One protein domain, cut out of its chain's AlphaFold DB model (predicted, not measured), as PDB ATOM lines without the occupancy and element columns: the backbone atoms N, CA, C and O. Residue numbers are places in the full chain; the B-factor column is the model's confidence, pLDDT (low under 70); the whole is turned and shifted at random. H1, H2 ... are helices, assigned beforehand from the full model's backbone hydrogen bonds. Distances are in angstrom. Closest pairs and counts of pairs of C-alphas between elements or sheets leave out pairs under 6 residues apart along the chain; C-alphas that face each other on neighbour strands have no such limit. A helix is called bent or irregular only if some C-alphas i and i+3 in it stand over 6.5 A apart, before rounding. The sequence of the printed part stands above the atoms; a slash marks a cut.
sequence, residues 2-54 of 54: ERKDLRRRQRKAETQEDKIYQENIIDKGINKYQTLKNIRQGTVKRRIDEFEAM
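Overview. This is residues 2 to 54 of the 54 residues of the protein "Hypothetical protein" of Rotaria sp. Silwood1 (UniProt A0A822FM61). Four short helices are strung one after another in an open zigzag, with no helix touching another and no common core. From its first residue the printed part runs along H1, turns back through H2, goes lengthwise along H3 and turns across again in H4; H1, H2 and H4 lie crosswise to the longest axis. The 53 printed residues have four named helices, in the order H1, H2, H3, H4, and no named strand; the class is all helix. The whole is extended, with a radius of gyration of the C-alphas of 16.1 A, and a rod spanning 46 by 20 by 13 A.

Arrangement. Begin with H1, residues 2 to 12, which is apart from H2, residues 16 to 27. Past the next link stands H3, residues 32 to 39, apart from both H1 and H2. Last comes H4, residues 44 to 52, apart from H1 and H2 and only just apart from H3, the closest C-alphas being 8.2 A from each other. In H2, H3 and H4 each backbone O i to N i+4 pair is within hydrogen-bond range; in H1 4 of 7 are.

Along the chain. Find C-alpha 2 at (245.692, 116.403, 238.282); from there H1 runs 18.6 A to C-alpha 12. H1 is irregular: C-alphas 9 and 12 are 7.6 A apart. H2 begins at C-alpha 16, (236.456, 136.933, 241.470), and is 15.7 A long; it is neither bent nor irregular, but only just, with C-alphas 24 and 27 6.1 A apart. H3 covers 10.9 A, and H4 12.5 A to C-alpha 52 at (244.770, 160.107, 232.906).

Size, cuts and confidence. Look at Asp 5 and Lys 45 for the two C-alphas farthest apart, 46.7 A. The printed part has no cut, and its three links are tight. Residues 2 to 9, 11 to 17, 40 to 46 and 48 to 54 stand free. Mean pLDDT of the printed part is 86.6, with residues 2 to 12 under 70.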
ATOM      1  N   GLU A   2     245.982 115.841 236.947       56.38
ATOM      2  CA  GLU A   2     245.692 116.403 238.282       56.38
ATOM      3  C   GLU A   2     245.020 117.801 238.313       56.38
ATOM      4  O   GLU A   2     244.071 118.040 239.060       56.38
ATOM      5  N   ARG A   3     245.428 118.731 237.432       63.16
ATOM      6  CA  ARG A   3     244.807 120.069 237.322       63.16
ATOM      7  C   ARG A   3     243.355 120.053 236.829       63.16
ATOM      8  O   ARG A   3     242.597 120.959 237.176       63.16
ATOM      9  N   LYS A   4     242.957 119.079 236.000       62.53
ATOM     10  CA  LYS A   4     241.572 118.981 235.499       62.53
ATOM     11  C   LYS A   4     240.621 118.515 236.606       62.53
ATOM     12  O   LYS A   4     239.509 119.035 236.693       62.53
ATOM     13  N   ASP A   5     241.081 117.625 237.483       62.78
ATOM     14  CA  ASP A   5     240.273 117.093 238.584       62.78
ATOM     15  C   ASP A   5     240.051 118.113 239.708       62.78
ATOM     16  O   ASP A   5     238.942 118.219 240.237       62.78
ATOM     17  N   LEU A   6     241.054 118.945 240.012       67.31
ATOM     18  CA  LEU A   6     240.926 120.046 240.978       67.31
ATOM     19  C   LEU A   6     239.926 121.122 240.513       67.31
ATOM     20  O   LEU A   6     239.084 121.568 241.294       67.31
ATOM     21  N   ARG A   7     239.931 121.467 239.216       66.25
ATOM     22  CA  ARG A   7     239.012 122.464 238.628       66.25
ATOM     23  C   ARG A   7     237.541 122.057 238.688       66.25
ATOM     24  O   ARG A   7     236.669 122.916 238.778       66.25
ATOM     25  N   ARG A   8     237.237 120.755 238.643       64.00
ATOM     26  CA  ARG A   8     235.858 120.256 238.799       64.00
ATOM     27  C   ARG A   8     235.324 120.464 240.221       64.00
ATOM     28  O   ARG A   8     234.129 120.699 240.370       64.00
ATOM     29  N   ARG A   9     236.192 120.413 241.240       62.69
ATOM     30  CA  ARG A   9     235.815 120.545 242.660       62.69
ATOM     31  C   ARG A   9     235.566 121.997 243.093       62.69
ATOM     32  O   ARG A   9     234.716 122.224 243.945       62.69
ATOM     33  N   GLN A  10     236.246 122.974 242.489       63.00
ATOM     34  CA  GLN A  10     236.215 124.386 242.916       63.00
ATOM     35  C   GLN A  10     235.025 125.221 242.402       63.00
ATOM     36  O   GLN A  10     234.829 126.342 242.857       63.00
ATOM     37  N   ARG A  11     234.166 124.685 241.521       65.12
ATOM     38  CA  ARG A  11     233.083 125.454 240.863       65.12
ATOM     39  C   ARG A  11     232.025 126.069 241.793       65.12
ATOM     40  O   ARG A  11     231.245 126.893 241.337       65.12
ATOM     41  N   LYS A  12     231.955 125.663 243.065       66.69
ATOM     42  CA  LYS A  12     230.979 126.191 244.041       66.69
ATOM     43  C   LYS A  12     231.506 127.354 244.894       66.69
ATOM     44  O   LYS A  12     230.705 127.982 245.574       66.69
ATOM     45  N   ALA A  13     232.810 127.630 244.865       77.06
ATOM     46  CA  ALA A  13     233.463 128.658 245.682       77.06
ATOM     47  C   ALA A  13     234.517 129.433 244.872       77.06
ATOM     48  O   ALA A  13     235.559 129.802 245.400       77.06
ATOM     49  N   GLU A  14     234.264 129.620 243.575       84.44
ATOM     50  CA  GLU A  14     235.158 130.376 242.698       84.44
ATOM     51  C   GLU A  14     235.114 131.859 243.078       84.44
ATOM     52  O   GLU A  14     234.038 132.473 243.081       84.44
ATOM     53  N   THR A  15     236.271 132.431 243.400       88.88
ATOM     54  CA  THR A  15     236.361 133.855 243.723       88.88
ATOM     55  C   THR A  15     236.405 134.707 242.453       88.88
ATOM     56  O   THR A  15     236.517 134.214 241.328       88.88
ATOM     57  N   GLN A  16     236.296 136.026 242.606       91.19
ATOM     58  CA  GLN A  16     236.456 136.933 241.470       91.19
ATOM     59  C   GLN A  16     237.880 136.864 240.893       91.19
ATOM     60  O   GLN A  16     238.066 136.912 239.679       91.19
ATOM     61  N   GLU A  17     238.880 136.698 241.754       91.25
ATOM     62  CA  GLU A  17     240.284 136.540 241.382       91.25
ATOM     63  C   GLU A  17     240.523 135.249 240.598       91.25
ATOM     64  O   GLU A  17     241.274 135.265 239.620       91.25
ATOM     65  N   ASP A  18     239.849 134.154 240.966       87.94
ATOM     66  CA  ASP A  18     239.915 132.896 240.221       87.94
ATOM     67  C   ASP A  18     239.426 133.082 238.782       87.94
ATOM     68  O   ASP A  18     240.101 132.645 237.847       87.94
ATOM     69  N   LYS A  19     238.310 133.799 238.581       89.75
ATOM     70  CA  LYS A  19     237.778 134.101 237.239       89.75
ATOM     71  C   LYS A  19     238.776 134.894 236.400       89.75
ATOM     72  O   LYS A  19     239.062 134.508 235.269       89.75
ATOM     73  N   ILE A  20     239.361 135.950 236.974       91.50
ATOM     74  CA  ILE A  20     240.379 136.777 236.305       91.50
ATOM     75  C   ILE A  20     241.608 135.932 235.944       91.50
ATOM     76  O   ILE A  20     242.165 136.053 234.852       91.50
ATOM     77  N   TYR A  21     242.049 135.060 236.851       89.69
ATOM     78  CA  TYR A  21     243.175 134.167 236.603       89.69
ATOM     79  C   TYR A  21     242.878 133.170 235.476       89.69
ATOM     80  O   TYR A  21     243.725 132.989 234.596       89.69
ATOM     81  N   GLN A  22     241.696 132.542 235.472       88.25
ATOM     82  CA  GLN A  22     241.314 131.615 234.406       88.25
ATOM     83  C   GLN A  22     241.223 132.323 233.053       88.25
ATOM     84  O   GLN A  22     241.782 131.806 232.092       88.25
ATOM     85  N   GLU A  23     240.622 133.512 232.978       89.38
ATOM     86  CA  GLU A  23     240.543 134.287 231.731       89.38
ATOM     87  C   GLU A  23     241.944 134.642 231.201       89.38
ATOM     88  O   GLU A  23     242.256 134.463 230.021       89.38
ATOM     89  N   ASN A  24     242.843 135.088 232.082       90.31
ATOM     90  CA  ASN A  24     244.206 135.443 231.692       90.31
ATOM     91  C   ASN A  24     245.005 134.234 231.182       90.31
ATOM     92  O   ASN A  24     245.713 134.352 230.182       90.31
ATOM     93  N   ILE A  25     244.905 133.084 231.854       87.12
ATOM     94  CA  ILE A  25     245.741 131.908 231.575       87.12
ATOM     95  C   ILE A  25     245.135 130.985 230.518       87.12
ATOM     96  O   ILE A  25     245.871 130.504 229.658       87.12
ATOM     97  N   ILE A  26     243.836 130.689 230.592       82.38
ATOM     98  CA  ILE A  26     243.163 129.770 229.665       82.38
ATOM     99  C   ILE A  26     242.801 130.494 228.372       82.38
ATOM    100  O   ILE A  26     243.133 129.993 227.301       82.38
ATOM    101  N   ASP A  27     242.131 131.643 228.472       81.56
ATOM    102  CA  ASP A  27     241.474 132.241 227.306       81.56
ATOM    103  C   ASP A  27     242.433 133.129 226.516       81.56
ATOM    104  O   ASP A  27     242.461 133.092 225.287       81.56
ATOM    105  N   LYS A  28     243.265 133.907 227.217       87.75
ATOM    106  CA  LYS A  28     244.203 134.849 226.586       87.75
ATOM    107  C   LYS A  28     245.634 134.317 226.482       87.75
ATOM    108  O   LYS A  28     246.443 134.896 225.760       87.75
ATOM    109  N   GLY A  29     245.974 133.249 227.209       89.62
ATOM    110  CA  GLY A  29     247.335 132.696 227.247       89.62
ATOM    111  C   GLY A  29     248.396 133.681 227.764       89.62
ATOM    112  O   GLY A  29     249.581 133.547 227.454       89.62
ATOM    113  N   ILE A  30     247.989 134.696 228.531       92.25
ATOM    114  CA  ILE A  30     248.861 135.762 229.021       92.25
ATOM    115  C   ILE A  30     249.470 135.345 230.361       92.25
ATOM    116  O   ILE A  30     248.792 134.868 231.267       92.25
ATOM    117  N   ASN A  31     250.776 135.572 230.510       92.12
ATOM    118  CA  ASN A  31     251.506 135.344 231.755       92.12
ATOM    119  C   ASN A  31     252.034 136.658 232.356       92.12
ATOM    120  O   ASN A  31     252.056 137.696 231.695       92.12
ATOM    121  N   LYS A  32     252.526 136.597 233.603       93.94
ATOM    122  CA  LYS A  32     253.032 137.758 234.359       93.94
ATOM    123  C   LYS A  32     254.012 138.623 233.558       93.94
ATOM    124  O   LYS A  32     253.875 139.843 233.526       93.94
ATOM    125  N   TYR A  33     255.009 138.009 232.925       95.25
ATOM    126  CA  TYR A  33     256.060 138.744 232.222       95.25
ATOM    127  C   TYR A  33     255.574 139.311 230.889       95.25
ATOM    128  O   TYR A  33     255.966 140.416 230.517       95.25
ATOM    129  N   GLN A  34     254.669 138.605 230.211       94.19
ATOM    130  CA  GLN A  34     254.033 139.090 228.994       94.19
ATOM    131  C   GLN A  34     253.151 140.311 229.281       94.19
ATOM    132  O   GLN A  34     253.273 141.317 228.583       94.19
ATOM    133  N   THR A  35     252.342 140.281 230.346       95.81
ATOM    134  CA  THR A  35     251.551 141.446 230.777       95.81
ATOM    135  C   THR A  35     252.450 142.633 231.096       95.81
ATOM    136  O   THR A  35     252.221 143.725 230.584       95.81
ATOM    137  N   LEU A  36     253.511 142.427 231.888       96.62
ATOM    138  CA  LEU A  36     254.451 143.494 232.246       96.62
ATOM    139  C   LEU A  36     255.129 144.104 231.019       96.62
ATOM    140  O   LEU A  36     255.299 145.322 230.959       96.62
ATOM    141  N   LYS A  37     255.510 143.277 230.040       96.69
ATOM    142  CA  LYS A  37     256.075 143.752 228.775       96.69
ATOM    143  C   LYS A  37     255.058 144.596 228.013       96.69
ATOM    144  O   LYS A  37     255.427 145.663 227.538       96.69
ATOM    145  N   ASN A  38     253.805 144.147 227.934       94.88
ATOM    146  CA  ASN A  38     252.740 144.813 227.186       94.88
ATOM    147  C   ASN A  38     252.372 146.182 227.782       94.88
ATOM    148  O   ASN A  38     252.416 147.177 227.064       94.88
ATOM    149  N   ILE A  39     252.107 146.274 229.091       96.25
ATOM    150  CA  ILE A  39     251.718 147.551 229.734       96.25
ATOM    151  C   ILE A  39     252.856 148.583 229.756       96.25
ATOM    152  O   ILE A  39     252.636 149.768 229.981       96.25
ATOM    153  N   ARG A  40     254.104 148.144 229.554       96.88
ATOM    154  CA  ARG A  40     255.279 149.025 229.541       96.88
ATOM    155  C   ARG A  40     255.656 149.512 228.148       96.88
ATOM    156  O   ARG A  40     256.625 150.264 228.052       96.88
ATOM    157  N   GLN A  41     254.930 149.124 227.101       96.06
ATOM    158  CA  GLN A  41     255.202 149.585 225.741       96.06
ATOM    159  C   GLN A  41     254.960 151.094 225.590       96.06
ATOM    160  O   GLN A  41     254.133 151.687 226.284       96.06
ATOM    161  N   GLY A  42     255.649 151.708 224.629       96.12
ATOM    162  CA  GLY A  42     255.535 153.134 224.326       96.12
ATOM    163  C   GLY A  42     256.329 154.045 225.264       96.12
ATOM    164  O   GLY A  42     257.079 153.598 226.132       96.12
ATOM    165  N   THR A  43     256.196 155.351 225.042       97.81
ATOM    166  CA  THR A  43     256.916 156.372 225.808       97.81
ATOM    167  C   THR A  43     256.272 156.609 227.172       97.81
ATOM    168  O   THR A  43     255.107 156.282 227.398       97.81
ATOM    169  N   VAL A  44     257.029 157.226 228.085       97.94
ATOM    170  CA  VAL A  44     256.512 157.635 229.400       97.94
ATOM    171  C   VAL A  44     255.282 158.530 229.248       97.94
ATOM    172  O   VAL A  44     254.276 158.256 229.891       97.94
ATOM    173  N   LYS A  45     255.333 159.524 228.345       98.06
ATOM    174  CA  LYS A  45     254.205 160.428 228.088       98.06
ATOM    175  C   LYS A  45     252.950 159.655 227.683       98.06
ATOM    176  O   LYS A  45     251.914 159.856 228.292       98.06
ATOM    177  N   ARG A  46     253.065 158.717 226.733       97.44
ATOM    178  CA  ARG A  46     251.923 157.916 226.275       97.44
ATOM    179  C   ARG A  46     251.248 157.166 227.423       97.44
ATOM    180  O   ARG A  46     250.033 157.180 227.513       97.44
ATOM    181  N   ARG A  47     252.031 156.538 228.308       97.44
ATOM    182  CA  ARG A  47     251.475 155.789 229.448       97.44
ATOM    183  C   ARG A  47     250.824 156.698 230.492       97.44
ATOM    184  O   ARG A  47     249.898 156.257 231.155       97.44
ATOM    185  N   ILE A  48     251.312 157.930 230.649       97.75
ATOM    186  CA  ILE A  48     250.673 158.938 231.507       97.75
ATOM    187  C   ILE A  48     249.363 159.402 230.867       97.75
ATOM    188  O   ILE A  48     248.342 159.388 231.533       97.75
ATOM    189  N   ASP A  49     249.370 159.727 229.572       98.12
ATOM    190  CA  ASP A  49     248.159 160.136 228.852       98.12
ATOM    191  C   ASP A  49     247.081 159.030 228.885       98.12
ATOM    192  O   ASP A  49     245.912 159.319 229.111       98.12
ATOM    193  N   GLU A  50     247.473 157.761 228.690       97.44
ATOM    194  CA  GLU A  50     246.583 156.594 228.807       97.44
ATOM    195  C   GLU A  50     246.030 156.443 230.232       97.44
ATOM    196  O   GLU A  50     244.860 156.116 230.382       97.44
ATOM    197  N   PHE A  51     246.844 156.697 231.262       97.19
ATOM    198  CA  PHE A  51     246.429 156.621 232.666       97.19
ATOM    199  C   PHE A  51     245.438 157.727 233.052       97.19
ATOM    200  O   PHE A  51     244.440 157.433 233.694       97.19
ATOM    201  N   GLU A  52     245.676 158.974 232.639       96.69
ATOM    202  CA  GLU A  52     244.770 160.107 232.906       96.69
ATOM    203  C   GLU A  52     243.432 159.995 232.147       96.69
ATOM    204  O   GLU A  52     242.476 160.699 232.463       96.69
ATOM    205  N   ALA A  53     243.362 159.130 231.131       97.00
ATOM    206  CA  ALA A  53     242.158 158.867 230.345       97.00
ATOM    207  C   ALA A  53     241.329 157.661 230.837       97.00
ATOM    208  O   ALA A  53     240.272 157.398 230.257       97.00
ATOM    209  N   MET A  54     241.812 156.911 231.839       89.56
ATOM    210  CA  MET A  54     241.090 155.788 232.466       89.56
ATOM    211  C   MET A  54     239.993 156.270 233.413       89.56
ATOM    212  O   MET A  54     238.936 155.602 233.429       89.56
TER     213      MET A  54